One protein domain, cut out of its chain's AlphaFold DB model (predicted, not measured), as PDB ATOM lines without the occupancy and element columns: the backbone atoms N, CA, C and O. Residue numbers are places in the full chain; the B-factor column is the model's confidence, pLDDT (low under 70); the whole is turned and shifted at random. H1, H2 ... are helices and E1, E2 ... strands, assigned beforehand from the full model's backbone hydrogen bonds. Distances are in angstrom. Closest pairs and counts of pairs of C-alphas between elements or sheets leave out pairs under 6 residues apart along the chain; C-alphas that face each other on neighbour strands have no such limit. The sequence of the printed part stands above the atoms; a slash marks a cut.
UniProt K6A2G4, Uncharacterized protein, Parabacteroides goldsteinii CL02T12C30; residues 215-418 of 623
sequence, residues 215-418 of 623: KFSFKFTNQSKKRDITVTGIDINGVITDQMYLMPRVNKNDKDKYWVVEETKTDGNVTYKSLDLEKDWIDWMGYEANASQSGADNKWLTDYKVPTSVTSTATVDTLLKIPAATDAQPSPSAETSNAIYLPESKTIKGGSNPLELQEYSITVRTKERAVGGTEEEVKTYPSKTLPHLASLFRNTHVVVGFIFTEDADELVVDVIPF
ATOM      1  N   LYS A 215     -38.048 -31.709 -26.979       88.81
ATOM      2  CA  LYS A 215     -37.312 -32.953 -27.249       88.81
ATOM      3  C   LYS A 215     -38.123 -34.148 -26.764       88.81
ATOM      4  O   LYS A 215     -38.544 -34.168 -25.613       88.81
ATOM      5  N   PHE A 216     -38.286 -35.163 -27.602       87.94
ATOM      6  CA  PHE A 216     -38.903 -36.440 -27.244       87.94
ATOM      7  C   PHE A 216     -37.883 -37.575 -27.324       87.94
ATOM      8  O   PHE A 216     -37.052 -37.629 -28.234       87.94
ATOM      9  N   SER A 217     -37.939 -38.502 -26.373       87.25
ATOM     10  CA  SER A 217     -37.138 -39.731 -26.376       87.25
ATOM     11  C   SER A 217     -37.994 -40.911 -25.942       87.25
ATOM     12  O   SER A 217     -38.825 -40.777 -25.045       87.25
ATOM     13  N   PHE A 218     -37.798 -42.058 -26.591       86.62
ATOM     14  CA  PHE A 218     -38.717 -43.185 -26.492       86.62
ATOM     15  C   PHE A 218     -38.009 -44.465 -26.078       86.62
ATOM     16  O   PHE A 218     -37.039 -44.884 -26.715       86.62
ATOM     17  N   LYS A 219     -38.554 -45.114 -25.046       88.94
ATOM     18  CA  LYS A 219     -38.144 -46.439 -24.586       88.94
ATOM     19  C   LYS A 219     -39.302 -47.412 -24.723       88.94
ATOM     20  O   LYS A 219     -40.393 -47.156 -24.228       88.94
ATOM     21  N   PHE A 220     -39.044 -48.551 -25.344       89.38
ATOM     22  CA  PHE A 220     -40.015 -49.616 -25.548       89.38
ATOM     23  C   PHE A 220     -39.553 -50.870 -24.819       89.38
ATOM     24  O   PHE A 220     -38.409 -51.286 -24.978       89.38
ATOM     25  N   THR A 221     -40.441 -51.486 -24.046       91.62
ATOM     26  CA  THR A 221     -40.186 -52.723 -23.300       91.62
ATOM     27  C   THR A 221     -41.230 -53.761 -23.684       91.62
ATOM     28  O   THR A 221     -42.427 -53.478 -23.650       91.62
ATOM     29  N   ASN A 222     -40.797 -54.969 -24.037       93.56
ATOM     30  CA  ASN A 222     -41.700 -56.083 -24.300       93.56
ATOM     31  C   ASN A 222     -41.768 -56.986 -23.065       93.56
ATOM     32  O   ASN A 222     -40.774 -57.615 -22.703       93.56
ATOM     33  N   GLN A 223     -42.930 -57.046 -22.414       92.38
ATOM     34  CA  GLN A 223     -43.211 -57.992 -21.329       92.38
ATOM     35  C   GLN A 223     -43.999 -59.220 -21.815       92.38
ATOM     36  O   GLN A 223     -44.173 -60.165 -21.048       92.38
ATOM     37  N   SER A 224     -44.439 -59.251 -23.080       90.81
ATOM     38  CA  SER A 224     -45.123 -60.409 -23.656       90.81
ATOM     39  C   SER A 224     -44.149 -61.541 -23.960       90.81
ATOM     40  O   SER A 224     -43.219 -61.380 -24.748       90.81
ATOM     41  N   LYS A 225     -44.413 -62.732 -23.423       92.50
ATOM     42  CA  LYS A 225     -43.720 -63.980 -23.784       92.50
ATOM     43  C   LYS A 225     -44.288 -64.622 -25.055       92.50
ATOM     44  O   LYS A 225     -43.738 -65.600 -25.549       92.50
ATOM     45  N   LYS A 226     -45.405 -64.100 -25.582       92.19
ATOM     46  CA  LYS A 226     -46.126 -64.670 -26.734       92.19
ATOM     47  C   LYS A 226     -45.634 -64.181 -28.092       92.19
ATOM     48  O   LYS A 226     -45.893 -64.864 -29.081       92.19
ATOM     49  N   ARG A 227     -44.992 -63.009 -28.173       94.12
ATOM     50  CA  ARG A 227     -44.685 -62.357 -29.457       94.12
ATOM     51  C   ARG A 227     -43.430 -61.488 -29.436       94.12
ATOM     52  O   ARG A 227     -43.187 -60.761 -28.475       94.12
ATOM     53  N   ASP A 228     -42.680 -61.545 -30.531       94.62
ATOM     54  CA  ASP A 228     -41.648 -60.570 -30.877       94.62
ATOM     55  C   ASP A 228     -42.318 -59.310 -31.440       94.62
ATOM     56  O   ASP A 228     -43.286 -59.400 -32.201       94.62
ATOM     57  N   ILE A 229     -41.786 -58.135 -31.103       95.88
ATOM     58  CA  ILE A 229     -42.353 -56.840 -31.493       95.88
ATOM     59  C   ILE A 229     -41.307 -56.039 -32.260       95.88
ATOM     60  O   ILE A 229     -40.196 -55.812 -31.790       95.88
ATOM     61  N   THR A 230     -41.669 -55.577 -33.453       96.69
ATOM     62  CA  THR A 230     -40.902 -54.590 -34.213       96.69
ATOM     63  C   THR A 230     -41.679 -53.283 -34.231       96.69
ATOM     64  O   THR A 230     -42.693 -53.193 -34.917       96.69
ATOM     65  N   VAL A 231     -41.224 -52.259 -33.512       96.12
ATOM     66  CA  VAL A 231     -41.802 -50.910 -33.622       96.12
ATOM     67  C   VAL A 231     -41.406 -50.333 -34.977       96.12
ATOM     68  O   VAL A 231     -40.218 -50.275 -35.299       96.12
ATOM     69  N   THR A 232     -42.404 -49.948 -35.772       96.38
ATOM     70  CA  THR A 232     -42.246 -49.420 -37.136       96.38
ATOM     71  C   THR A 232     -42.488 -47.917 -37.225       96.38
ATOM     72  O   THR A 232     -42.030 -47.280 -38.170       96.38
ATOM     73  N   GLY A 233     -43.159 -47.322 -36.235       95.06
ATOM     74  CA  GLY A 233     -43.297 -45.874 -36.156       95.06
ATOM     75  C   GLY A 233     -44.065 -45.376 -34.939       95.06
ATOM     76  O   GLY A 233     -44.673 -46.145 -34.192       95.06
ATOM     77  N   ILE A 234     -43.993 -44.064 -34.747       95.62
ATOM     78  CA  ILE A 234     -44.542 -43.309 -33.624       95.62
ATOM     79  C   ILE A 234     -45.210 -42.069 -34.210       95.62
ATOM     80  O   ILE A 234     -44.584 -41.347 -34.985       95.62
ATOM     81  N   ASP A 235     -46.455 -41.809 -33.831       96.75
ATOM     82  CA  ASP A 235     -47.205 -40.646 -34.296       96.75
ATOM     83  C   ASP A 235     -47.627 -39.806 -33.079       96.75
ATOM     84  O   ASP A 235     -48.427 -40.254 -32.253       96.75
ATOM     85  N   ILE A 236     -47.043 -38.610 -32.940       96.44
ATOM     86  CA  ILE A 236     -47.266 -37.677 -31.821       96.44
ATOM     87  C   ILE A 236     -48.340 -36.671 -32.239       96.44
ATOM     88  O   ILE A 236     -48.148 -35.925 -33.196       96.44
ATOM     89  N   ASN A 237     -49.473 -36.649 -31.542       96.25
ATOM     90  CA  ASN A 237     -50.680 -35.934 -31.957       96.25
ATOM     91  C   ASN A 237     -50.870 -34.636 -31.167       96.25
ATOM     92  O   ASN A 237     -50.549 -34.558 -29.979       96.25
ATOM     93  N   GLY A 238     -51.461 -33.636 -31.823       94.94
ATOM     94  CA  GLY A 238     -51.775 -32.348 -31.206       94.94
ATOM     95  C   GLY A 238     -50.562 -31.426 -31.091       94.94
ATOM     96  O   GLY A 238     -50.545 -30.574 -30.216       94.94
ATOM     97  N   VAL A 239     -49.554 -31.569 -31.952       96.12
ATOM     98  CA  VAL A 239     -48.319 -30.763 -31.923       96.12
ATOM     99  C   VAL A 239     -48.234 -29.814 -33.116       96.12
ATOM    100  O   VAL A 239     -48.786 -30.087 -34.182       96.12
ATOM    101  N   ILE A 240     -47.539 -28.692 -32.952       95.31
ATOM    102  CA  ILE A 240     -47.131 -27.817 -34.060       95.31
ATOM    103  C   ILE A 240     -45.882 -28.439 -34.703       95.31
ATOM    104  O   ILE A 240     -45.040 -28.991 -33.997       95.31
ATOM    105  N   THR A 241     -45.758 -28.391 -36.032       93.00
ATOM    106  CA  THR A 241     -44.699 -29.119 -36.771       93.00
ATOM    107  C   THR A 241     -43.875 -28.257 -37.729       93.00
ATOM    108  O   THR A 241     -42.866 -28.720 -38.249       93.00
ATOM    109  N   ASP A 242     -44.302 -27.026 -38.001       91.56
ATOM    110  CA  ASP A 242     -43.846 -26.218 -39.137       91.56
ATOM    111  C   ASP A 242     -43.276 -24.844 -38.753       91.56
ATOM    112  O   ASP A 242     -42.416 -24.333 -39.471       91.56
ATOM    113  N   GLN A 243     -43.698 -24.249 -37.633       92.56
ATOM    114  CA  GLN A 243     -43.266 -22.904 -37.239       92.56
ATOM    115  C   GLN A 243     -43.244 -22.662 -35.723       92.56
ATOM    116  O   GLN A 243     -43.982 -23.285 -34.965       92.56
ATOM    117  N   MET A 244     -42.413 -21.715 -35.286       93.62
ATOM    118  CA  MET A 244     -42.222 -21.366 -33.874       93.62
ATOM    119  C   MET A 244     -41.830 -19.888 -33.719       93.62
ATOM    120  O   MET A 244     -41.239 -19.306 -34.631       93.62
ATOM    121  N   TYR A 245     -42.147 -19.249 -32.585       95.75
ATOM    122  CA  TYR A 245     -41.616 -17.911 -32.302       95.75
ATOM    123  C   TYR A 245     -40.110 -17.988 -32.036       95.75
ATOM    124  O   TYR A 245     -39.662 -18.850 -31.283       95.75
ATOM    125  N   LEU A 246     -39.325 -17.064 -32.593       95.00
ATOM    126  CA  LEU A 246     -37.901 -16.975 -32.276       95.00
ATOM    127  C   LEU A 246     -37.728 -16.602 -30.800       95.00
ATOM    128  O   LEU A 246     -37.188 -17.394 -30.035       95.00
ATOM    129  N   MET A 247     -38.285 -15.466 -30.378       95.19
ATOM    130  CA  MET A 247     -38.285 -15.051 -28.972       95.19
ATOM    131  C   MET A 247     -39.438 -15.716 -28.194       95.19
ATOM    132  O   MET A 247     -40.560 -15.758 -28.703       95.19
ATOM    133  N   PRO A 248     -39.208 -16.228 -26.970       93.31
ATOM    134  CA  PRO A 248     -40.262 -16.808 -26.138       93.31
ATOM    135  C   PRO A 248     -41.309 -15.761 -25.744       93.31
ATOM    136  O   PRO A 248     -40.989 -14.598 -25.503       93.31
ATOM    137  N   ARG A 249     -42.572 -16.186 -25.642       93.44
ATOM    138  CA  ARG A 249     -43.710 -15.326 -25.281       93.44
ATOM    139  C   ARG A 249     -44.468 -15.889 -24.085       93.44
ATOM    140  O   ARG A 249     -45.589 -16.371 -24.231       93.44
ATOM    141  N   VAL A 250     -43.830 -15.847 -22.921       95.00
ATOM    142  CA  VAL A 250     -44.433 -16.223 -21.633       95.00
ATOM    143  C   VAL A 250     -45.346 -15.095 -21.154       95.00
ATOM    144  O   VAL A 250     -44.989 -13.921 -21.266       95.00
ATOM    145  N   ASN A 251     -46.534 -15.430 -20.653       94.44
ATOM    146  CA  ASN A 251     -47.448 -14.445 -20.084       94.44
ATOM    147  C   ASN A 251     -47.222 -14.301 -18.571       94.44
ATOM    148  O   ASN A 251     -46.727 -15.201 -17.892       94.44
ATOM    149  N   LYS A 252     -47.620 -13.146 -18.042       93.25
ATOM    150  CA  LYS A 252     -47.700 -12.883 -16.607       93.25
ATOM    151  C   LYS A 252     -49.161 -12.901 -16.164       93.25
ATOM    152  O   LYS A 252     -50.049 -12.590 -16.955       93.25
ATOM    153  N   ASN A 253     -49.388 -13.223 -14.896       92.12
ATOM    154  CA  ASN A 253     -50.695 -13.126 -14.256       92.12
ATOM    155  C   ASN A 253     -51.064 -11.669 -13.903       92.12
ATOM    156  O   ASN A 253     -50.253 -10.751 -14.040       92.12
ATOM    157  N   ASP A 254     -52.269 -11.468 -13.362       91.88
ATOM    158  CA  ASP A 254     -52.810 -10.155 -12.962       91.88
ATOM    159  C   ASP A 254     -51.972  -9.398 -11.903       91.88
ATOM    160  O   ASP A 254     -52.229  -8.226 -11.633       91.88
ATOM    161  N   LYS A 255     -50.975 -10.049 -11.284       92.50
ATOM    162  CA  LYS A 255     -50.030  -9.450 -10.324       92.50
ATOM    163  C   LYS A 255     -48.702  -9.034 -10.979       92.50
ATOM    164  O   LYS A 255     -47.743  -8.768 -10.261       92.50
ATOM    165  N   ASP A 256     -48.622  -9.053 -12.312       91.56
ATOM    166  CA  ASP A 256     -47.398  -8.862 -13.107       91.56
ATOM    167  C   ASP A 256     -46.279  -9.886 -12.786       91.56
ATOM    168  O   ASP A 256     -45.085  -9.621 -12.958       91.56
ATOM    169  N   LYS A 257     -46.663 -11.101 -12.365       94.00
ATOM    170  CA  LYS A 257     -45.739 -12.214 -12.098       94.00
ATOM    171  C   LYS A 257     -45.862 -13.339 -13.117       94.00
ATOM    172  O   LYS A 257     -46.965 -13.713 -13.514       94.00
ATOM    173  N   TYR A 258     -44.730 -13.934 -13.479       95.56
ATOM    174  CA  TYR A 258     -44.719 -15.243 -14.127       95.56
ATOM    175  C   TYR A 258     -45.156 -16.326 -13.141       95.56
ATOM    176  O   TYR A 258     -45.038 -16.162 -11.924       95.56
ATOM    177  N   TRP A 259     -45.665 -17.433 -13.666       95.44
ATOM    178  CA  TRP A 259     -46.200 -18.520 -12.862       95.44
ATOM    179  C   TRP A 259     -45.988 -19.869 -13.548       95.44
ATOM    180  O   TRP A 259     -45.815 -19.954 -14.764       95.44
ATOM    181  N   VAL A 260     -45.982 -20.924 -12.740       93.75
ATOM    182  CA  VAL A 260     -45.857 -22.322 -13.170       93.75
ATOM    183  C   VAL A 260     -46.914 -23.165 -12.471       93.75
ATOM    184  O   VAL A 260     -47.491 -22.736 -11.469       93.75
ATOM    185  N   VAL A 261     -47.166 -24.374 -12.964       91.31
ATOM    186  CA  VAL A 261     -47.972 -25.371 -12.256       91.31
ATOM    187  C   VAL A 261     -47.087 -26.475 -11.699       91.31
ATOM    188  O   VAL A 261     -46.254 -27.021 -12.413       91.31
ATOM    189  N   GLU A 262     -47.267 -26.806 -10.426       87.75
ATOM    190  CA  GLU A 262     -46.619 -27.946  -9.774       87.75
ATOM    191  C   GLU A 262     -47.596 -29.122  -9.746       87.75
ATOM    192  O   GLU A 262     -48.764 -28.951  -9.376       87.75
ATOM    193  N   GLU A 263     -47.126 -30.303 -10.146       81.56
ATOM    194  CA  GLU A 263     -47.887 -31.543 -10.005       81.56
ATOM    195  C   GLU A 263     -48.072 -31.902  -8.520       81.56
ATOM    196  O   GLU A 263     -47.109 -32.014  -7.764       81.56
ATOM    197  N   THR A 264     -49.316 -32.121  -8.090       79.06
ATOM    198  CA  THR A 264     -49.647 -32.584  -6.737       79.06
ATOM    199  C   THR A 264     -50.182 -34.012  -6.761       79.06
ATOM    200  O   THR A 264     -51.158 -34.326  -7.450       79.06
ATOM    201  N   LYS A 265     -49.545 -34.890  -5.975       66.44
ATOM    202  CA  LYS A 265     -49.919 -36.305  -5.852       66.44
ATOM    203  C   LYS A 265     -51.261 -36.473  -5.137       66.44
ATOM    204  O   LYS A 265     -51.406 -36.041  -3.996       66.44
ATOM    205  N   THR A 266     -52.172 -37.217  -5.762       51.84
ATOM    206  CA  THR A 266     -53.349 -37.806  -5.105       51.84
ATOM    207  C   THR A 266     -53.755 -39.092  -5.818       51.84
ATOM    208  O   THR A 266     -54.112 -39.049  -6.988       51.84
ATOM    209  N   ASP A 267     -53.690 -40.230  -5.123       47.53
ATOM    210  CA  ASP A 267     -54.403 -41.496  -5.382       47.53
ATOM    211  C   ASP A 267     -54.781 -41.810  -6.851       47.53
ATOM    212  O   ASP A 267     -55.945 -42.024  -7.190       47.53
ATOM    213  N   GLY A 268     -53.783 -41.837  -7.743       55.25
ATOM    214  CA  GLY A 268     -53.940 -42.222  -9.153       55.25
ATOM    215  C   GLY A 268     -54.523 -41.159 -10.096       55.25
ATOM    216  O   GLY A 268     -54.611 -41.418 -11.292       55.25
ATOM    217  N   ASN A 269     -54.882 -39.967  -9.606       63.72
ATOM    218  CA  ASN A 269     -55.322 -38.836 -10.427       63.72
ATOM    219  C   ASN A 269     -54.343 -37.663 -10.307       63.72
ATOM    220  O   ASN A 269     -54.184 -37.063  -9.242       63.72
ATOM    221  N   VAL A 270     -53.720 -37.302 -11.429       73.38
ATOM    222  CA  VAL A 270     -52.789 -36.171 -11.498       73.38
ATOM    223  C   VAL A 270     -53.547 -34.860 -11.283       73.38
ATOM    224  O   VAL A 270     -54.438 -34.511 -12.060       73.38
ATOM    225  N   THR A 271     -53.182 -34.126 -10.233       81.75
ATOM    226  CA  THR A 271     -53.690 -32.773  -9.957       81.75
ATOM    227  C   THR A 271     -52.565 -31.751 -10.045       81.75
ATOM    228  O   THR A 271     -51.395 -32.113  -9.977       81.75
ATOM    229  N   TYR A 272     -52.915 -30.477 -10.211       87.75
ATOM    230  CA  TYR A 272     -51.952 -29.388 -10.359       87.75
ATOM    231  C   TYR A 272     -52.373 -28.175  -9.532       87.75
ATOM    232  O   TYR A 272     -53.566 -27.887  -9.409       87.75
ATOM    233  N   LYS A 273     -51.391 -27.423  -9.026       91.25
ATOM    234  CA  LYS A 273     -51.589 -26.108  -8.393       91.25
ATOM    235  C   LYS A 273     -50.693 -25.060  -9.054       91.25
ATOM    236  O   LYS A 273     -49.560 -25.362  -9.412       91.25
ATOM    237  N   SER A 274     -51.173 -23.826  -9.173       93.00
ATOM    238  CA  SER A 274     -50.370 -22.685  -9.628       93.00
ATOM    239  C   SER A 274     -49.412 -22.192  -8.539       93.00
ATOM    240  O   SER A 274     -49.813 -22.067  -7.379       93.00
ATOM    241  N   LEU A 275     -48.193 -21.821  -8.925       93.06
ATOM    242  CA  LEU A 275     -47.194 -21.151  -8.098       93.06
ATOM    243  C   LEU A 275     -46.716 -19.875  -8.806       93.06
ATOM    244  O   LEU A 275     -46.263 -19.934  -9.950       93.06
ATOM    245  N   ASP A 276     -46.800 -18.731  -8.124       94.88
ATOM    246  CA  ASP A 276     -46.183 -17.481  -8.584       94.88
ATOM    247  C   ASP A 276     -44.651 -17.598  -8.466       94.88
ATOM    248  O   ASP A 276     -44.145 -18.008  -7.420       94.88
ATOM    249  N   LEU A 277     -43.904 -17.188  -9.494       92.06
ATOM    250  CA  LEU A 277     -42.443 -17.127  -9.438       92.06
ATOM    251  C   LEU A 277     -41.953 -15.861  -8.704       92.06
ATOM    252  O   LEU A 277     -42.608 -14.813  -8.688       92.06
ATOM    253  N   GLU A 278     -40.778 -15.963  -8.075       88.44
ATOM    254  CA  GLU A 278     -40.083 -14.826  -7.442       88.44
ATOM    255  C   GLU A 278     -39.094 -14.126  -8.387       88.44
ATOM    256  O   GLU A 278     -38.897 -12.919  -8.267       88.44
ATOM    257  N   LYS A 279     -38.504 -14.874  -9.328       86.69
ATOM    258  CA  LYS A 279     -37.616 -14.387 -10.396       86.69
ATOM    259  C   LYS A 279     -38.315 -14.442 -11.763       86.69
ATOM    260  O   LYS A 279     -39.460 -14.888 -11.862       86.69
ATOM    261  N   ASP A 280     -37.625 -13.999 -12.814       90.44
ATOM    262  CA  ASP A 280     -38.077 -14.184 -14.195       90.44
ATOM    263  C   ASP A 280     -38.228 -15.685 -14.532       90.44
ATOM    264  O   ASP A 280     -37.584 -16.551 -13.926       90.44
ATOM    265  N   TRP A 281     -39.093 -16.013 -15.496       92.44
ATOM    266  CA  TRP A 281     -39.321 -17.394 -15.927       92.44
ATOM    267  C   TRP A 281     -38.048 -18.044 -16.482       92.44
ATOM    268  O   TRP A 281     -37.880 -19.255 -16.340       92.44
ATOM    269  N   ILE A 282     -37.149 -17.268 -17.097       90.31
ATOM    270  CA  ILE A 282     -35.926 -17.815 -17.694       90.31
ATOM    271  C   ILE A 282     -34.876 -18.164 -16.633       90.31
ATOM    272  O   ILE A 282     -34.211 -19.194 -16.739       90.31
ATOM    273  N   ASP A 283     -34.800 -17.369 -15.560       88.88
ATOM    274  CA  ASP A 283     -33.979 -17.677 -14.388       88.88
ATOM    275  C   ASP A 283     -34.525 -18.917 -13.681       88.88
ATOM    276  O   ASP A 283     -33.768 -19.843 -13.388       88.88
ATOM    277  N   TRP A 284     -35.848 -18.978 -13.462       88.62
ATOM    278  CA  TRP A 284     -36.500 -20.180 -12.937       88.62
ATOM    279  C   TRP A 284     -36.171 -21.404 -13.794       88.62
ATOM    280  O   TRP A 284     -35.752 -22.409 -13.237       88.62
ATOM    281  N   MET A 285     -36.272 -21.322 -15.124       85.81
ATOM    282  CA  MET A 285     -35.936 -22.437 -16.015       85.81
ATOM    283  C   MET A 285     -34.464 -22.862 -15.897       85.81
ATOM    284  O   MET A 285     -34.166 -24.057 -15.926       85.81
ATOM    285  N   GLY A 286     -33.547 -21.907 -15.725       80.81
ATOM    286  CA  GLY A 286     -32.138 -22.178 -15.446       80.81
ATOM    287  C   GLY A 286     -31.915 -22.931 -14.129       80.81
ATOM    288  O   GLY A 286     -31.125 -23.875 -14.089       80.81
ATOM    289  N   TYR A 287     -32.630 -22.572 -13.058       78.81
ATOM    290  CA  TYR A 287     -32.570 -23.297 -11.782       78.81
ATOM    291  C   TYR A 287     -33.300 -24.645 -11.831       78.81
ATOM    292  O   TYR A 287     -32.762 -25.632 -11.341       78.81
ATOM    293  N   GLU A 288     -34.481 -24.716 -12.441       77.81
ATOM    294  CA  GLU A 288     -35.310 -25.921 -12.531       77.81
ATOM    295  C   GLU A 288     -34.596 -27.023 -13.317       77.81
ATOM    296  O   GLU A 288     -34.542 -28.158 -12.864       77.81
ATOM    297  N   ALA A 289     -33.944 -26.683 -14.434       71.38
ATOM    298  CA  ALA A 289     -33.155 -27.632 -15.223       71.38
ATOM    299  C   ALA A 289     -31.874 -28.128 -14.511       71.38
ATOM    300  O   ALA A 289     -31.262 -29.111 -14.937       71.38
ATOM    301  N   ASN A 290     -31.468 -27.465 -13.423       65.94
ATOM    302  CA  ASN A 290     -30.437 -27.952 -12.506       65.94
ATOM    303  C   ASN A 290     -31.044 -28.754 -11.340       65.94
ATOM    304  O   ASN A 290     -30.498 -29.782 -10.953       65.94
ATOM    305  N   ALA A 291     -32.183 -28.324 -10.793       64.25
ATOM    306  CA  ALA A 291     -32.854 -28.971  -9.667       64.25
ATOM    307  C   ALA A 291     -33.480 -30.325 -10.042       64.25
ATOM    308  O   ALA A 291     -33.410 -31.272  -9.257       64.25
ATOM    309  N   SER A 292     -34.013 -30.455 -11.257       58.50
ATOM    310  CA  SER A 292     -34.573 -31.698 -11.810       58.50
ATOM    311  C   SER A 292     -33.553 -32.846 -11.894       58.50
ATOM    312  O   SER A 292     -33.930 -34.018 -11.899       58.50
ATOM    313  N   GLN A 293     -32.251 -32.543 -11.820       54.00
ATOM    314  CA  GLN A 293     -31.184 -33.543 -11.684       54.00
ATOM    315  C   GLN A 293     -31.247 -34.325 -10.355       54.00
ATOM    316  O   GLN A 293     -30.657 -35.397 -10.241       54.00
ATOM    317  N   SER A 294     -31.980 -33.814  -9.357       50.53
ATOM    318  CA  SER A 294     -32.171 -34.436  -8.037       50.53
ATOM    319  C   SER A 294     -33.485 -35.221  -7.870       50.53
ATOM    320  O   SER A 294     -33.717 -35.792  -6.806       50.53
ATOM    321  N   GLY A 295     -34.335 -35.288  -8.907       51.31
ATOM    322  CA  GLY A 295     -35.552 -36.119  -8.914       51.31
ATOM    323  C   GLY A 295     -36.727 -35.607  -8.065       51.31
ATOM    324  O   GLY A 295     -37.549 -36.412  -7.624       51.31
ATOM    325  N   ALA A 296     -36.798 -34.298  -7.810       51.59
ATOM    326  CA  ALA A 296     -37.912 -33.643  -7.113       51.59
ATOM    327  C   ALA A 296     -39.061 -33.224  -8.065       51.59
ATOM    328  O   ALA A 296     -38.931 -33.326  -9.281       51.59
ATOM    329  N   ASP A 297     -40.190 -32.791  -7.488       55.72
ATOM    330  CA  ASP A 297     -41.491 -32.608  -8.155       55.72
ATOM    331  C   ASP A 297     -41.475 -31.729  -9.423       55.72
ATOM    332  O   ASP A 297     -40.853 -30.668  -9.471       55.72
ATOM    333  N   ASN A 298     -42.245 -32.143 -10.434       69.62
ATOM    334  CA  ASN A 298     -42.243 -31.526 -11.760       69.62
ATOM    335  C   ASN A 298     -43.074 -30.236 -11.810       69.62
ATOM    336  O   ASN A 298     -44.296 -30.254 -11.614       69.62
ATOM    337  N   LYS A 299     -42.410 -29.127 -12.146       85.19
ATOM    338  CA  LYS A 299     -43.036 -27.826 -12.408       85.19
ATOM    339  C   LYS A 299     -43.063 -27.509 -13.895       85.19
ATOM    340  O   LYS A 299     -42.087 -27.707 -14.614       85.19
ATOM    341  N   TRP A 300     -44.181 -26.951 -14.344       87.62
ATOM    342  CA  TRP A 300     -44.454 -26.715 -15.755       87.62
ATOM    343  C   TRP A 300     -44.859 -25.270 -16.012       87.62
ATOM    344  O   TRP A 300     -45.803 -24.756 -15.416       87.62
ATOM    345  N   LEU A 301     -44.192 -24.632 -16.967       92.44
ATOM    346  CA  LEU A 301     -44.622 -23.353 -17.513       92.44
ATOM    347  C   LEU A 301     -45.708 -23.626 -18.562       92.44
ATOM    348  O   LEU A 301     -45.414 -24.143 -19.639       92.44
ATOM    349  N   THR A 302     -46.968 -23.339 -18.235       94.00
ATOM    350  CA  THR A 302     -48.141 -23.615 -19.093       94.00
ATOM    351  C   THR A 302     -48.628 -22.390 -19.868       94.00
ATOM    352  O   THR A 302     -49.206 -22.525 -20.951       94.00
ATOM    353  N   ASP A 303     -48.363 -21.186 -19.357       95.50
ATOM    354  CA  ASP A 303     -48.934 -19.944 -19.874       95.50
ATOM    355  C   ASP A 303     -47.976 -19.142 -20.771       95.50
ATOM    356  O   ASP A 303     -47.237 -18.249 -20.352       95.50
ATOM    357  N   TYR A 304     -48.005 -19.481 -22.056       95.81
ATOM    358  CA  TYR A 304     -47.262 -18.814 -23.124       95.81
ATOM    359  C   TYR A 304     -48.098 -18.721 -24.405       95.81
ATOM    360  O   TYR A 304     -49.224 -19.225 -24.489       95.81
ATOM    361  N   LYS A 305     -47.547 -18.057 -25.423       95.56
ATOM    362  CA  LYS A 305     -48.133 -17.920 -26.760       95.56
ATOM    363  C   LYS A 305     -47.322 -18.703 -27.788       95.56
ATOM    364  O   LYS A 305     -46.101 -18.613 -27.818       95.56
ATOM    365  N   VAL A 306     -48.038 -19.391 -28.670       95.62
ATOM    366  CA  VAL A 306     -47.537 -20.056 -29.884       95.62
ATOM    367  C   VAL A 306     -47.936 -19.242 -31.124       95.62
ATOM    368  O   VAL A 306     -48.921 -18.504 -31.057       95.62
ATOM    369  N   PRO A 307     -47.210 -19.332 -32.256       94.19
ATOM    370  CA  PRO A 307     -47.514 -18.535 -33.451       94.19
ATOM    371  C   PRO A 307     -48.791 -18.975 -34.181       94.19
ATOM    372  O   PRO A 307     -49.324 -18.227 -34.997       94.19
ATOM    373  N   THR A 308     -49.290 -20.179 -33.894       92.19
ATOM    374  CA  THR A 308     -50.536 -20.727 -34.433       92.19
ATOM    375  C   THR A 308     -51.185 -21.657 -33.415       92.19
ATOM    376  O   THR A 308     -50.490 -22.287 -32.624       92.19
ATOM    377  N   SER A 309     -52.512 -21.767 -33.449       87.25
ATOM    378  CA  SER A 309     -53.268 -22.809 -32.742       87.25
ATOM    379  C   SER A 309     -53.550 -24.036 -33.621       87.25
ATOM    380  O   SER A 309     -54.232 -24.958 -33.182       87.25
ATOM    381  N   VAL A 310     -53.089 -24.039 -34.878       91.00
ATOM    382  CA  VAL A 310     -53.219 -25.185 -35.787       91.00
ATOM    383  C   VAL A 310     -52.205 -26.246 -35.382       91.00
ATOM    384  O   VAL A 310     -51.001 -26.000 -35.396       91.00
ATOM    385  N   THR A 311     -52.706 -27.428 -35.045       92.94
ATOM    386  CA  THR A 311     -51.907 -28.583 -34.639       92.94
ATOM    387  C   THR A 311     -52.101 -29.737 -35.610       92.94
ATOM    388  O   THR A 311     -53.101 -29.828 -36.323       92.94
ATOM    389  N   SER A 312     -51.104 -30.611 -35.660       94.38
ATOM    390  CA  SER A 312     -51.010 -31.738 -36.577       94.38
ATOM    391  C   SER A 312     -50.511 -32.983 -35.831       94.38
ATOM    392  O   SER A 312     -50.467 -33.030 -34.596       94.38
ATOM    393  N   THR A 313     -50.153 -34.007 -36.598       96.12
ATOM    394  CA  THR A 313     -49.481 -35.215 -36.124       96.12
ATOM    395  C   THR A 313     -48.045 -35.225 -36.637       96.12
ATOM    396  O   THR A 313     -47.818 -35.165 -37.845       96.12
ATOM    397  N   ALA A 314     -47.070 -35.308 -35.732       94.81
ATOM    398  CA  ALA A 314     -45.681 -35.562 -36.084       94.81
ATOM    399  C   ALA A 314     -45.460 -37.074 -36.206       94.81
ATOM    400  O   ALA A 314     -45.400 -37.787 -35.203       94.81
ATOM    401  N   THR A 315     -45.359 -37.552 -37.443       94.50
ATOM    402  CA  THR A 315     -45.099 -38.957 -37.774       94.50
ATOM    403  C   THR A 315     -43.601 -39.222 -37.873       94.50
ATOM    404  O   THR A 315     -42.887 -38.534 -38.602       94.50
ATOM    405  N   VAL A 316     -43.133 -40.251 -37.168       91.12
ATOM    406  CA  VAL A 316     -41.739 -40.697 -37.173       91.12
ATOM    407  C   VAL A 316     -41.687 -42.192 -37.439       91.12
ATOM    408  O   VAL A 316     -42.201 -42.990 -36.656       91.12
ATOM    409  N   ASP A 317     -41.038 -42.587 -38.529       92.44
ATOM    410  CA  ASP A 317     -40.782 -43.994 -38.822       92.44
ATOM    411  C   ASP A 317     -39.505 -44.477 -38.126       92.44
ATOM    412  O   ASP A 317     -38.520 -43.749 -37.985       92.44
ATOM    413  N   THR A 318     -39.526 -45.723 -37.661       90.19
ATOM    414  CA  THR A 318     -38.406 -46.346 -36.948       90.19
ATOM    415  C   THR A 318     -38.365 -47.852 -37.216       90.19
ATOM    416  O   THR A 318     -39.217 -48.394 -37.916       90.19
ATOM    417  N   LEU A 319     -37.347 -48.543 -36.702       92.81
ATOM    418  CA  LEU A 319     -37.240 -49.997 -36.819       92.81
ATOM    419  C   LEU A 319     -36.560 -50.587 -35.579       92.81
ATOM    420  O   LEU A 319     -35.389 -50.966 -35.615       92.81
ATOM    421  N   LEU A 320     -37.301 -50.659 -34.474       93.62
ATOM    422  CA  LEU A 320     -36.803 -51.193 -33.204       93.62
ATOM    423  C   LEU A 320     -37.336 -52.609 -32.994       93.62
ATOM    424  O   LEU A 320     -38.532 -52.795 -32.788       93.62
ATOM    425  N   LYS A 321     -36.451 -53.608 -33.055       94.88
ATOM    426  CA  LYS A 321     -36.793 -55.017 -32.813       94.88
ATOM    427  C   LYS A 321     -36.590 -55.364 -31.344       94.88
ATOM    428  O   LYS A 321     -35.504 -55.157 -30.812       94.88
ATOM    429  N   ILE A 322     -37.620 -55.924 -30.726       95.44
ATOM    430  CA  ILE A 322     -37.671 -56.270 -29.310       95.44
ATOM    431  C   ILE A 322     -38.181 -57.715 -29.223       95.44
ATOM    432  O   ILE A 322     -39.335 -57.967 -29.584       95.44
ATOM    433  N   PRO A 323     -37.345 -58.684 -28.813       94.81
ATOM    434  CA  PRO A 323     -37.773 -60.073 -28.732       94.81
ATOM    435  C   PRO A 323     -38.849 -60.257 -27.656       94.81
ATOM    436  O   PRO A 323     -39.018 -59.405 -26.776       94.81
ATOM    437  N   ALA A 324     -39.564 -61.377 -27.719       93.88
ATOM    438  CA  ALA A 324     -40.455 -61.818 -26.654       93.88
ATOM    439  C   ALA A 324     -39.729 -61.881 -25.297       93.88
ATOM    440  O   ALA A 324     -38.545 -62.226 -25.204       93.88
ATOM    441  N   ALA A 325     -40.453 -61.563 -24.226       92.00
ATOM    442  CA  ALA A 325     -39.959 -61.701 -22.867       92.00
ATOM    443  C   ALA A 325     -39.647 -63.166 -22.521       92.00
ATOM    444  O   ALA A 325     -40.220 -64.107 -23.070       92.00
ATOM    445  N   THR A 326     -38.765 -63.354 -21.543       90.19
ATOM    446  CA  THR A 326     -38.488 -64.659 -20.926       90.19
ATOM    447  C   THR A 326     -38.729 -64.560 -19.417       90.19
ATOM    448  O   THR A 326     -39.224 -63.543 -18.931       90.19
ATOM    449  N   ASP A 327     -38.397 -65.600 -18.653       84.50
ATOM    450  CA  ASP A 327     -38.398 -65.524 -17.185       84.50
ATOM    451  C   ASP A 327     -37.204 -64.724 -16.619       84.50
ATOM    452  O   ASP A 327     -37.182 -64.409 -15.429       84.50
ATOM    453  N   ALA A 328     -36.219 -64.365 -17.454       82.44
ATOM    454  CA  ALA A 328     -35.095 -63.523 -17.055       82.44
ATOM    455  C   ALA A 328     -35.501 -62.044 -16.913       82.44
ATOM    456  O   ALA A 328     -36.405 -61.558 -17.593       82.44
ATOM    457  N   GLN A 329     -34.793 -61.324 -16.038       79.50
ATOM    458  CA  GLN A 329     -34.968 -59.890 -15.801       79.50
ATOM    459  C   GLN A 329     -33.660 -59.124 -16.067       79.50
ATOM    460  O   GLN A 329     -32.588 -59.675 -15.804       79.50
ATOM    461  N   PRO A 330     -33.722 -57.861 -16.535       84.19
ATOM    462  CA  PRO A 330     -34.932 -57.124 -16.919       84.19
ATOM    463  C   PRO A 330     -35.558 -57.655 -18.220       84.19
ATOM    464  O   PRO A 330     -34.896 -58.322 -19.016       84.19
ATOM    465  N   SER A 331     -36.837 -57.346 -18.450       86.06
ATOM    466  CA  SER A 331     -37.506 -57.638 -19.725       86.06
ATOM    467  C   SER A 331     -36.808 -56.956 -20.919       86.06
ATOM    468  O   SER A 331     -36.251 -55.865 -20.753       86.06
ATOM    469  N   PRO A 332     -36.846 -57.550 -22.131       90.06
ATOM    470  CA  PRO A 332     -36.230 -56.963 -23.318       90.06
ATOM    471  C   PRO A 332     -36.740 -55.548 -23.603       90.06
ATOM    472  O   PRO A 332     -37.948 -55.303 -23.611       90.06
ATOM    473  N   SER A 333     -35.820 -54.622 -23.872       89.69
ATOM    474  CA  SER A 333     -36.149 -53.238 -24.215       89.69
ATOM    475  C   SER A 333     -35.247 -52.677 -25.312       89.69
ATOM    476  O   SER A 333     -34.120 -53.135 -25.498       89.69
ATOM    477  N   ALA A 334     -35.765 -51.692 -26.043       87.25
ATOM    478  CA  ALA A 334     -35.043 -50.919 -27.045       87.25
ATOM    479  C   ALA A 334     -35.402 -49.432 -26.924       87.25
ATOM    480  O   ALA A 334     -36.518 -49.077 -26.541       87.25
ATOM    481  N   GLU A 335     -34.462 -48.565 -27.282       86.56
ATOM    482  CA  GLU A 335     -34.620 -47.110 -27.247       86.56
ATOM    483  C   GLU A 335     -34.423 -46.533 -28.654       86.56
ATOM    484  O   GLU A 335     -33.686 -47.091 -29.473       86.56
ATOM    485  N   THR A 336     -35.104 -45.429 -28.969       78.00
ATOM    486  CA  THR A 336     -34.917 -44.731 -30.251       78.00
ATOM    487  C   THR A 336     -33.511 -44.153 -30.350       78.00
ATOM    488  O   THR A 336     -33.113 -43.365 -29.496       78.00
ATOM    489  N   SER A 337     -32.789 -44.472 -31.428       71.62
ATOM    490  CA  SER A 337     -31.408 -44.015 -31.652       71.62
ATOM    491  C   SER A 337     -31.248 -42.497 -31.764       71.62
ATOM    492  O   SER A 337     -30.171 -41.982 -31.487       71.62
ATOM    493  N   ASN A 338     -32.306 -41.784 -32.157       78.19
ATOM    494  CA  ASN A 338     -32.343 -40.329 -32.243       78.19
ATOM    495  C   ASN A 338     -33.535 -39.790 -31.449       78.19
ATOM    496  O   ASN A 338     -34.645 -40.313 -31.560       78.19
ATOM    497  N   ALA A 339     -33.310 -38.710 -30.701       84.19
ATOM    498  CA  ALA A 339     -34.391 -37.912 -30.137       84.19
ATOM    499  C   ALA A 339     -35.108 -37.114 -31.241       84.19
ATOM    500  O   ALA A 339     -34.499 -36.725 -32.241       84.19
ATOM    501  N   ILE A 340     -36.399 -36.863 -31.044       88.25
ATOM    502  CA  ILE A 340     -37.255 -36.132 -31.984       88.25
ATOM    503  C   ILE A 340     -37.436 -34.709 -31.463       88.25
ATOM    504  O   ILE A 340     -37.772 -34.528 -30.293       88.25
ATOM    505  N   TYR A 341     -37.213 -33.714 -32.320       90.25
ATOM    506  CA  TYR A 341     -37.287 -32.300 -31.956       90.25
ATOM    507  C   TYR A 341     -38.473 -31.646 -32.651       90.25
ATOM    508  O   TYR A 341     -38.605 -31.750 -33.870       90.25
ATOM    509  N   LEU A 342     -39.320 -30.968 -31.882       92.81
ATOM    510  CA  LEU A 342     -40.540 -30.325 -32.372       92.81
ATOM    511  C   LEU A 342     -40.621 -28.867 -31.892       92.81
ATOM    512  O   LEU A 342     -40.002 -28.525 -30.882       92.81
ATOM    513  N   PRO A 343     -41.374 -27.998 -32.588       93.88
ATOM    514  CA  PRO A 343     -41.796 -26.700 -32.067       93.88
ATOM    515  C   PRO A 343     -42.398 -26.766 -30.654       93.88
ATOM    516  O   PRO A 343     -42.988 -27.775 -30.256       93.88
ATOM    517  N   GLU A 344     -42.326 -25.656 -29.913       93.94
ATOM    518  CA  GLU A 344     -43.193 -25.471 -28.742       93.94
ATOM    519  C   GLU A 344     -44.666 -25.505 -29.189       93.94
ATOM    520  O   GLU A 344     -45.034 -24.932 -30.214       93.94
ATOM    521  N   SER A 345     -45.507 -26.220 -28.447       95.44
ATOM    522  CA  SER A 345     -46.910 -26.485 -28.804       95.44
ATOM    523  C   SER A 345     -47.824 -26.080 -27.652       95.44
ATOM    524  O   SER A 345     -47.363 -26.030 -26.518       95.44
ATOM    525  N   LYS A 346     -49.103 -25.770 -27.905       95.69
ATOM    526  CA  LYS A 346     -50.066 -25.414 -26.842       95.69
ATOM    527  C   LYS A 346     -51.474 -25.940 -27.144       95.69
ATOM    528  O   LYS A 346     -52.361 -25.192 -27.549       95.69
ATOM    529  N   THR A 347     -51.677 -27.239 -26.934       95.81
ATOM    530  CA  THR A 347     -52.981 -27.907 -27.106       95.81
ATOM    531  C   THR A 347     -53.726 -27.950 -25.783       95.81
ATOM    532  O   THR A 347     -53.500 -28.840 -24.970       95.81
ATOM    533  N   ILE A 348     -54.591 -26.960 -25.540       94.75
ATOM    534  CA  ILE A 348     -55.289 -26.804 -24.256       94.75
ATOM    535  C   ILE A 348     -56.237 -27.975 -23.977       94.75
ATOM    536  O   ILE A 348     -57.155 -28.269 -24.749       94.75
ATOM    537  N   LYS A 349     -56.052 -28.593 -22.809       91.94
ATOM    538  CA  LYS A 349     -56.856 -29.706 -22.307       91.94
ATOM    539  C   LYS A 349     -58.316 -29.283 -22.155       91.94
ATOM    540  O   LYS A 349     -58.636 -28.394 -21.368       91.94
ATOM    541  N   GLY A 350     -59.205 -29.928 -22.911       87.31
ATOM    542  CA  GLY A 350     -60.634 -29.596 -22.945       87.31
ATOM    543  C   GLY A 350     -60.974 -28.275 -23.652       87.31
ATOM    544  O   GLY A 350     -62.095 -27.795 -23.518       87.31
ATOM    545  N   GLY A 351     -60.032 -27.664 -24.381       83.25
ATOM    546  CA  GLY A 351     -60.227 -26.412 -25.128       83.25
ATOM    547  C   GLY A 351     -60.253 -25.130 -24.283       83.25
ATOM    548  O   GLY A 351     -60.058 -24.048 -24.828       83.25
ATOM    549  N   SER A 352     -60.446 -25.231 -22.966       87.50
ATOM    550  CA  SER A 352     -60.294 -24.136 -22.003       87.50
ATOM    551  C   SER A 352     -59.887 -24.701 -20.643       87.50
ATOM    552  O   SER A 352     -60.534 -25.622 -20.140       87.50
ATOM    553  N   ASN A 353     -58.819 -24.169 -20.044       91.25
ATOM    554  CA  ASN A 353     -58.299 -24.647 -18.767       91.25
ATOM    555  C   ASN A 353     -57.755 -23.476 -17.921       91.25
ATOM    556  O   ASN A 353     -56.833 -22.813 -18.382       91.25
ATOM    557  N   PRO A 354     -58.242 -23.237 -16.684       90.88
ATOM    558  CA  PRO A 354     -57.777 -22.117 -15.849       90.88
ATOM    559  C   PRO A 354     -56.295 -22.161 -15.452       90.88
ATOM    560  O   PRO A 354     -55.751 -21.152 -15.020       90.88
ATOM    561  N   LEU A 355     -55.658 -23.331 -15.552       93.75
ATOM    562  CA  LEU A 355     -54.231 -23.539 -15.303       93.75
ATOM    563  C   LEU A 355     -53.424 -23.655 -16.614       93.75
ATOM    564  O   LEU A 355     -52.252 -24.033 -16.586       93.75
ATOM    565  N   GLU A 356     -54.051 -23.357 -17.760       94.62
ATOM    566  CA  GLU A 356     -53.488 -23.473 -19.114       94.62
ATOM    567  C   GLU A 356     -52.907 -24.873 -19.420       94.62
ATOM    568  O   GLU A 356     -52.045 -25.026 -20.286       94.62
ATOM    569  N   LEU A 357     -53.386 -25.909 -18.708       94.00
ATOM    570  CA  LEU A 357     -52.926 -27.292 -18.864       94.00
ATOM    571  C   LEU A 357     -53.165 -27.787 -20.287       94.00
ATOM    572  O   LEU A 357     -54.223 -27.554 -20.880       94.00
ATOM    573  N   GLN A 358     -52.195 -28.533 -20.797       94.38
ATOM    574  CA  GLN A 358     -52.203 -29.056 -22.154       94.38
ATOM    575  C   GLN A 358     -52.390 -30.574 -22.156       94.38
ATOM    576  O   GLN A 358     -52.263 -31.231 -21.123       94.38
ATOM    577  N   GLU A 359     -52.736 -31.134 -23.311       93.69
ATOM    578  CA  GLU A 359     -52.898 -32.576 -23.478       93.69
ATOM    579  C   GLU A 359     -52.416 -33.024 -24.862       93.69
ATOM    580  O   GLU A 359     -52.745 -32.418 -25.881       93.69
ATOM    581  N   TYR A 360     -51.629 -34.100 -24.878       95.12
ATOM    582  CA  TYR A 360     -50.999 -34.670 -26.068       95.12
ATOM    583  C   TYR A 360     -51.146 -36.190 -26.032       95.12
ATOM    584  O   TYR A 360     -51.197 -36.783 -24.950       95.12
ATOM    585  N   SER A 361     -51.199 -36.840 -27.193       95.44
ATOM    586  CA  SER A 361     -51.339 -38.296 -27.275       95.44
ATOM    587  C   SER A 361     -50.408 -38.912 -28.309       95.44
ATOM    588  O   SER A 361     -50.050 -38.279 -29.303       95.44
ATOM    589  N   ILE A 362     -50.018 -40.166 -28.093       95.56
ATOM    590  CA  ILE A 362     -49.150 -40.914 -29.004       95.56
ATOM    591  C   ILE A 362     -49.841 -42.185 -29.483       95.56
ATOM    592  O   ILE A 362     -50.499 -42.891 -28.720       95.56
ATOM    593  N   THR A 363     -49.654 -42.473 -30.765       96.00
ATOM    594  CA  THR A 363     -50.027 -43.723 -31.422       96.00
ATOM    595  C   THR A 363     -48.744 -44.474 -31.788       96.00
ATOM    596  O   THR A 363     -47.782 -43.864 -32.256       96.00
ATOM    597  N   VAL A 364     -48.709 -45.792 -31.567       96.19
ATOM    598  CA  VAL A 364     -47.542 -46.642 -31.870       96.19
ATOM    599  C   VAL A 364     -47.910 -47.651 -32.952       96.19
ATOM    600  O   VAL A 364     -48.914 -48.358 -32.837       96.19
ATOM    601  N   ARG A 365     -47.080 -47.722 -33.995       96.62
ATOM    602  CA  ARG A 365     -47.188 -48.668 -35.110       96.62
ATOM    603  C   ARG A 365     -46.160 -49.784 -34.939       96.62
ATOM    604  O   ARG A 365     -44.990 -49.517 -34.654       96.62
ATOM    605  N   THR A 366     -46.584 -51.030 -35.116       96.75
ATOM    606  CA  THR A 366     -45.754 -52.226 -34.940       96.75
ATOM    607  C   THR A 366     -45.943 -53.240 -36.071       96.75
ATOM    608  O   THR A 366     -46.896 -53.206 -36.855       96.75
ATOM    609  N   LYS A 367     -44.984 -54.160 -36.158       96.75
ATOM    610  CA  LYS A 367     -45.105 -55.475 -36.780       96.75
ATOM    611  C   LYS A 367     -44.805 -56.520 -35.721       96.75
ATOM    612  O   LYS A 367     -43.741 -56.461 -35.105       96.75
ATOM    613  N   GLU A 368     -45.716 -57.452 -35.506       95.38
ATOM    614  CA  GLU A 368     -45.640 -58.415 -34.407       95.38
ATOM    615  C   GLU A 368     -45.670 -59.842 -34.939       95.38
ATOM    616  O   GLU A 368     -46.336 -60.134 -35.930       95.38
ATOM    617  N   ARG A 369     -44.911 -60.731 -34.298       94.81
ATOM    618  CA  ARG A 369     -44.773 -62.130 -34.707       94.81
ATOM    619  C   ARG A 369     -44.933 -63.027 -33.493       94.81
ATOM    620  O   ARG A 369     -44.183 -62.887 -32.531       94.81
ATOM    621  N   ALA A 370     -45.871 -63.967 -33.541       92.94
ATOM    622  CA  ALA A 370     -46.019 -64.968 -32.488       92.94
ATOM    623  C   ALA A 370     -44.739 -65.816 -32.343       92.94
ATOM    624  O   ALA A 370     -44.117 -66.182 -33.343       92.94
ATOM    625  N   VAL A 371     -44.352 -66.165 -31.114       88.62
ATOM    626  CA  VAL A 371     -43.163 -66.993 -30.853       88.62
ATOM    627  C   VAL A 371     -43.312 -68.356 -31.534       88.62
ATOM    628  O   VAL A 371     -44.274 -69.086 -31.303       88.62
ATOM    629  N   GLY A 372     -42.351 -68.694 -32.398       83.25
ATOM    630  CA  GLY A 372     -42.378 -69.901 -33.234       83.25
ATOM    631  C   GLY A 372     -43.232 -69.796 -34.507       83.25
ATOM    632  O   GLY A 372     -43.226 -70.729 -35.308       83.25
ATOM    633  N   GLY A 373     -43.931 -68.679 -34.724       86.19
ATOM    634  CA  GLY A 373     -44.659 -68.377 -35.957       86.19
ATOM    635  C   GLY A 373     -43.777 -67.749 -37.042       86.19
ATOM    636  O   GLY A 373     -42.697 -67.219 -36.776       86.19
ATOM    637  N   THR A 374     -44.254 -67.794 -38.288       84.75
ATOM    638  CA  THR A 374     -43.578 -67.206 -39.464       84.75
ATOM    639  C   THR A 374     -44.267 -65.961 -40.020       84.75
ATOM    640  O   THR A 374     -43.671 -65.265 -40.840       84.75
ATOM    641  N   GLU A 375     -45.504 -65.686 -39.612       90.81
ATOM    642  CA  GLU A 375     -46.307 -64.561 -40.102       90.81
ATOM    643  C   GLU A 375     -46.086 -63.308 -39.239       90.81
ATOM    644  O   GLU A 375     -45.883 -63.406 -38.028       90.81
ATOM    645  N   GLU A 376     -46.093 -62.131 -39.872       92.69
ATOM    646  CA  GLU A 376     -46.018 -60.828 -39.199       92.69
ATOM    647  C   GLU A 376     -47.351 -60.091 -39.352       92.69
ATOM    648  O   GLU A 376     -47.773 -59.797 -40.473       92.69
ATOM    649  N   GLU A 377     -47.976 -59.734 -38.236       93.56
ATOM    650  CA  GLU A 377     -49.168 -58.891 -38.211       93.56
ATOM    651  C   GLU A 377     -48.762 -57.417 -38.099       93.56
ATOM    652  O   GLU A 377     -47.972 -57.042 -37.231       93.56
ATOM    653  N   VAL A 378     -49.293 -56.562 -38.977       95.56
ATOM    654  CA  VAL A 378     -49.143 -55.104 -38.856       95.56
ATOM    655  C   VAL A 378     -50.202 -54.596 -37.889       95.56
ATOM    656  O   VAL A 378     -51.392 -54.813 -38.116       95.56
ATOM    657  N   LYS A 379     -49.779 -53.879 -36.849       94.12
ATOM    658  CA  LYS A 379     -50.671 -53.359 -35.815       94.12
ATOM    659  C   LYS A 379     -50.438 -51.872 -35.566       94.12
ATOM    660  O   LYS A 379     -49.325 -51.364 -35.678       94.12
ATOM    661  N   THR A 380     -51.512 -51.185 -35.207       95.06
ATOM    662  CA  THR A 380     -51.490 -49.807 -34.715       95.06
ATOM    663  C   THR A 380     -52.240 -49.805 -33.394       95.06
ATOM    664  O   THR A 380     -53.427 -50.132 -33.365       95.06
ATOM    665  N   TYR A 381     -51.555 -49.486 -32.299       94.69
ATOM    666  CA  TYR A 381     -52.190 -49.426 -30.983       94.69
ATOM    667  C   TYR A 381     -53.115 -48.203 -30.888       94.69
ATOM    668  O   TYR A 381     -52.823 -47.177 -31.508       94.69
ATOM    669  N   PRO A 382     -54.212 -48.269 -30.108       92.69
ATOM    670  CA  PRO A 382     -55.051 -47.104 -29.842       92.69
ATOM    671  C   PRO A 382     -54.226 -45.933 -29.301       92.69
ATOM    672  O   PRO A 382     -53.291 -46.149 -28.529       92.69
ATOM    673  N   SER A 383     -54.587 -44.703 -29.675       93.81
ATOM    674  CA  SER A 383     -53.888 -43.506 -29.196       93.81
ATOM    675  C   SER A 383     -53.960 -43.411 -27.669       93.81
ATOM    676  O   SER A 383     -55.015 -43.628 -27.069       93.81
ATOM    677  N   LYS A 384     -52.829 -43.092 -27.038       92.81
ATOM    678  CA  LYS A 384     -52.676 -42.996 -25.585       92.81
ATOM    679  C   LYS A 384     -52.305 -41.569 -25.217       92.81
ATOM    680  O   LYS A 384     -51.283 -41.063 -25.680       92.81
ATOM    681  N   THR A 385     -53.124 -40.924 -24.392       92.12
ATOM    682  CA  THR A 385     -52.775 -39.645 -23.765       92.12
ATOM    683  C   THR A 385     -51.503 -39.811 -22.943       92.12
ATOM    684  O   THR A 385     -51.362 -40.797 -22.222       92.12
ATOM    685  N   LEU A 386     -50.591 -38.850 -23.053       89.75
ATOM    686  CA  LEU A 386     -49.373 -38.793 -22.259       89.75
ATOM    687  C   LEU A 386     -49.722 -38.354 -20.822       89.75
ATOM    688  O   LEU A 386     -50.139 -37.207 -20.642       89.75
ATOM    689  N   PRO A 387     -49.607 -39.230 -19.802       81.88
ATOM    690  CA  PRO A 387     -49.814 -38.827 -18.411       81.88
ATOM    691  C   PRO A 387     -48.711 -37.850 -17.970       81.88
ATOM    692  O   PRO A 387     -47.694 -37.732 -18.646       81.88
ATOM    693  N   HIS A 388     -48.913 -37.133 -16.859       80.94
ATOM    694  CA  HIS A 388     -47.949 -36.199 -16.230       80.94
ATOM    695  C   HIS A 388     -47.452 -35.002 -17.083       80.94
ATOM    696  O   HIS A 388     -46.936 -34.030 -16.539       80.94
ATOM    697  N   LEU A 389     -47.643 -35.007 -18.406       86.62
ATOM    698  CA  LEU A 389     -47.232 -33.944 -19.322       86.62
ATOM    699  C   LEU A 389     -48.231 -32.777 -19.309       86.62
ATOM    700  O   LEU A 389     -49.246 -32.814 -20.003       86.62
ATOM    701  N   ALA A 390     -47.933 -31.719 -18.552       89.62
ATOM    702  CA  ALA A 390     -48.795 -30.533 -18.479       89.62
ATOM    703  C   ALA A 390     -48.526 -29.477 -19.567       89.62
ATOM    704  O   ALA A 390     -49.393 -28.638 -19.820       89.62
ATOM    705  N   SER A 391     -47.332 -29.476 -20.179       92.44
ATOM    706  CA  SER A 391     -46.894 -28.433 -21.117       92.44
ATOM    707  C   SER A 391     -45.832 -28.916 -22.115       92.44
ATOM    708  O   SER A 391     -44.962 -29.707 -21.756       92.44
ATOM    709  N   LEU A 392     -45.868 -28.383 -23.342       92.62
ATOM    710  CA  LEU A 392     -44.801 -28.482 -24.350       92.62
ATOM    711  C   LEU A 392     -44.205 -27.103 -24.665       92.62
ATOM    712  O   LEU A 392     -44.084 -26.699 -25.828       92.62
ATOM    713  N   PHE A 393     -43.842 -26.368 -23.614       93.31
ATOM    714  CA  PHE A 393     -43.029 -25.166 -23.744       93.31
ATOM    715  C   PHE A 393     -41.619 -25.516 -24.241       93.31
ATOM    716  O   PHE A 393     -41.153 -26.652 -24.137       93.31
ATOM    717  N   ARG A 394     -40.919 -24.539 -24.816       89.88
ATOM    718  CA  ARG A 394     -39.555 -24.738 -25.310       89.88
ATOM    719  C   ARG A 394     -38.584 -25.171 -24.200       89.88
ATOM    720  O   ARG A 394     -38.773 -24.857 -23.029       89.88
ATOM    721  N   ASN A 395     -37.519 -25.862 -24.596       86.06
ATOM    722  CA  ASN A 395     -36.510 -26.480 -23.731       86.06
ATOM    723  C   ASN A 395     -37.026 -27.635 -22.837       86.06
ATOM    724  O   ASN A 395     -36.274 -28.138 -22.007       86.06
ATOM    725  N   THR A 396     -38.266 -28.107 -23.026       85.75
ATOM    726  CA  THR A 396     -38.797 -29.315 -22.369       85.75
ATOM    727  C   THR A 396     -38.297 -30.598 -23.046       85.75
ATOM    728  O   THR A 396     -38.420 -30.762 -24.263       85.75
ATOM    729  N   HIS A 397     -37.791 -31.544 -22.244       84.31
ATOM    730  CA  HIS A 397     -37.473 -32.916 -22.661       84.31
ATOM    731  C   HIS A 397     -38.483 -33.898 -22.058       84.31
ATOM    732  O   HIS A 397     -38.580 -34.037 -20.841       84.31
ATOM    733  N   VAL A 398     -39.233 -34.574 -22.927       83.31
ATOM    734  CA  VAL A 398     -40.207 -35.615 -22.588       83.31
ATOM    735  C   VAL A 398     -39.583 -36.987 -22.842       83.31
ATOM    736  O   VAL A 398     -39.216 -37.309 -23.977       83.31
ATOM    737  N   VAL A 399     -39.486 -37.816 -21.801       82.81
ATOM    738  CA  VAL A 399     -39.099 -39.229 -21.924       82.81
ATOM    739  C   VAL A 399     -40.353 -40.082 -21.775       82.81
ATOM    740  O   VAL A 399     -41.021 -40.032 -20.745       82.81
ATOM    741  N   VAL A 400     -40.685 -40.855 -22.810       84.56
ATOM    742  CA  VAL A 400     -41.892 -41.691 -22.846       84.56
ATOM    743  C   VAL A 400     -41.503 -43.166 -22.813       84.56
ATOM    744  O   VAL A 400     -40.767 -43.654 -23.679       84.56
ATOM    745  N   GLY A 401     -42.009 -43.872 -21.805       87.00
ATOM    746  CA  GLY A 401     -41.887 -45.315 -21.649       87.00
ATOM    747  C   GLY A 401     -43.124 -46.035 -22.180       87.00
ATOM    748  O   GLY A 401     -44.251 -45.694 -21.833       87.00
ATOM    749  N   PHE A 402     -42.905 -47.062 -22.994       89.19
ATOM    750  CA  PHE A 402     -43.927 -47.956 -23.524       89.19
ATOM    751  C   PHE A 402     -43.693 -49.381 -23.026       89.19
ATOM    752  O   PHE A 402     -42.578 -49.900 -23.132       89.19
ATOM    753  N   ILE A 403     -44.747 -50.033 -22.535       90.62
ATOM    754  CA  ILE A 403     -44.715 -51.442 -22.126       90.62
ATOM    755  C   ILE A 403     -45.803 -52.209 -22.876       90.62
ATOM    756  O   ILE A 403     -46.996 -51.968 -22.676       90.62
ATOM    757  N   PHE A 404     -45.381 -53.147 -23.724       92.75
ATOM    758  CA  PHE A 404     -46.265 -54.111 -24.377       92.75
ATOM    759  C   PHE A 404     -46.514 -55.291 -23.433       92.75
ATOM    760  O   PHE A 404     -45.552 -55.930 -22.991       92.75
ATOM    761  N   THR A 405     -47.777 -55.577 -23.110       90.25
ATOM    762  CA  THR A 405     -48.133 -56.606 -22.118       90.25
ATOM    763  C   THR A 405     -48.463 -57.955 -22.769       90.25
ATOM    764  O   THR A 405     -48.374 -58.148 -23.984       90.25
ATOM    765  N   GLU A 406     -48.819 -58.943 -21.947       86.69
ATOM    766  CA  GLU A 406     -49.284 -60.255 -22.404       86.69
ATOM    767  C   GLU A 406     -50.578 -60.215 -23.233       86.69
ATOM    768  O   GLU A 406     -50.805 -61.134 -24.029       86.69
ATOM    769  N   ASP A 407     -51.409 -59.185 -23.058       83.38
ATOM    770  CA  ASP A 407     -52.542 -58.915 -23.937       83.38
ATOM    771  C   ASP A 407     -52.026 -58.311 -25.253       83.38
ATOM    772  O   ASP A 407     -51.055 -57.548 -25.279       83.38
ATOM    773  N   ALA A 408     -52.643 -58.687 -26.371       73.25
ATOM    774  CA  ALA A 408     -52.294 -58.145 -27.670       73.25
ATOM    775  C   ALA A 408     -52.652 -56.654 -27.773       73.25
ATOM    776  O   ALA A 408     -51.935 -55.919 -28.447       73.25
ATOM    777  N   ASP A 409     -53.752 -56.213 -27.161       80.44
ATOM    778  CA  ASP A 409     -54.322 -54.869 -27.345       80.44
ATOM    779  C   ASP A 409     -53.910 -53.863 -26.257       80.44
ATOM    780  O   ASP A 409     -54.185 -52.663 -26.367       80.44
ATOM    781  N   GLU A 410     -53.203 -54.320 -25.221       84.62
ATOM    782  CA  GLU A 410     -52.770 -53.481 -24.109       84.62
ATOM    783  C   GLU A 410     -51.349 -52.925 -24.305       84.62
ATOM    784  O   GLU A 410     -50.351 -53.640 -24.415       84.62
ATOM    785  N   LEU A 411     -51.285 -51.595 -24.287       83.94
ATOM    786  CA  LEU A 411     -50.067 -50.799 -24.246       83.94
ATOM    787  C   LEU A 411     -50.150 -49.862 -23.041       83.94
ATOM    788  O   LEU A 411     -51.058 -49.018 -22.975       83.94
ATOM    789  N   VAL A 412     -49.224 -50.016 -22.098       83.56
ATOM    790  CA  VAL A 412     -49.044 -49.077 -20.983       83.56
ATOM    791  C   VAL A 412     -48.071 -47.994 -21.430       83.56
ATOM    792  O   VAL A 412     -47.060 -48.286 -22.073       83.56
ATOM    793  N   VAL A 413     -48.407 -46.746 -21.111       81.75
ATOM    794  CA  VAL A 413     -47.608 -45.564 -21.440       81.75
ATOM    795  C   VAL A 413     -47.364 -44.791 -20.165       81.75
ATOM    796  O   VAL A 413     -48.310 -44.520 -19.428       81.75
ATOM    797  N   ASP A 414     -46.111 -44.434 -19.942       77.69
ATOM    798  CA  ASP A 414     -45.692 -43.576 -18.847       77.69
ATOM    799  C   ASP A 414     -44.832 -42.434 -19.392       77.69
ATOM    800  O   ASP A 414     -44.128 -42.590 -20.397       77.69
ATOM    801  N   VAL A 415     -44.894 -41.281 -18.738       70.00
ATOM    802  CA  VAL A 415     -44.007 -40.152 -19.006       70.00
ATOM    803  C   VAL A 415     -43.205 -39.921 -17.754       70.00
ATOM    804  O   VAL A 415     -43.763 -39.648 -16.698       70.00
ATOM    805  N   ILE A 416     -41.890 -39.956 -17.912       59.69
ATOM    806  CA  ILE A 416     -40.961 -39.495 -16.894       59.69
ATOM    807  C   ILE A 416     -40.543 -38.093 -17.345       59.69
ATOM    808  O   ILE A 416     -39.780 -37.969 -18.313       59.69
ATOM    809  N   PRO A 417     -41.062 -37.016 -16.728       52.19
ATOM    810  CA  PRO A 417     -40.523 -35.686 -16.961       52.19
ATOM    811  C   PRO A 417     -39.069 -35.668 -16.479       52.19
ATOM    812  O   PRO A 417     -38.701 -36.451 -15.608       52.19
ATOM    813  N   PHE A 418     -38.240 -34.832 -17.104       43.69
ATOM    814  CA  PHE A 418     -36.776 -34.910 -17.043       43.69
ATOM    815  C   PHE A 418     -36.204 -35.294 -15.661       43.69
ATOM    816  O   PHE A 418     -36.109 -34.475 -14.751       43.69
TER     817      PHE A 418
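AT A GLANCE: This is residues 215 to 418 of the 623 residues of an uncharacterized protein of Parabacteroides goldsteinii CL02T12C30 (UniProt K6A2G4). Two twisted sheets lie face to face as a sandwich, one of E1, E7, E8, E11 and E12, the other of E6, E2, E9 and E10; beyond one end of it lie the small hairpin of E4 and E5 and the single helix H1. The turn between E9 and E10, with Gly 372, makes the opposite end of the long axis. The 204 printed residues, under half of them in named elements, run E1 E2 E3 E4 E5 H1 E6 E7 E8 E9 E10 E11 E12. The class is mostly strand, the first sheet branched and mixed, the second antiparallel throughout in the order E6 E2 E9 E10. The whole is compact, radius of gyration of the C-alphas 18.9 A, yet elongated, spanning 65 by 34 by 29 A.

HOW THE PARTS SIT: E1, residues 215 to 222, has three neighbours: E7, residues 333 to 335, and E8, residues 340 to 342, on one side, both antiparallel, and E11, residues 397 to 404, parallel on the other side. N 220 and O 334 are 2.8 A apart, N 216 and O 340 2.8 A, N 221 and O 402 2.8 A. E12, residues 411 to 417, forms a hairpin with E11, with N 401 and O 414 at 2.8 A. In the other sheet E2, residues 227 to 239, bends by 58 degrees at residue 230; its antiparallel neighbours are E6, residues 312 to 322, with N 231 and O 320 at 2.8 A, and E9, residues 361 to 370, with N 230 and O 367 at 2.8 A. E10, residues 377 to 380, forms a hairpin with E9, with N 366 and O 379 at 2.8 A. The sheets' facing parts are 9.8 A centre to centre, their strands at 36 degrees. E3, residues 243 to 245, pairs with no named strand. E4, residues 259 to 264, and E5, residues 271 to 276, form a hairpin, with N 264 and O 271 at 2.8 A. H1, residues 281 to 294, is on neither sandwich sheet; 7 of its 10 O i to N i+4 pairs are within hydrogen-bond range.

IN THESE COORDINATES: E1 begins at C-alpha 215, (-37.312, -32.953, -27.249), and spans 23.7 A. E2 spans 31.9 A, E6 28.9 A, E9 27.7 A, E11 23.0 A and H1 20.1 A. E12 ends at C-alpha 417, (-40.523, -35.686, -16.961).

THE WHOLE: The C-alphas farthest apart, of Lys 255 and Gly 372, are 65.1 A apart. The printed part has no cut. The links E3 to E4, H1 to E6, E8 to E9 and E10 to E11 are long. pLDDT is under 70 at residues 265 to 269, 290 to 298 and 416 to 418.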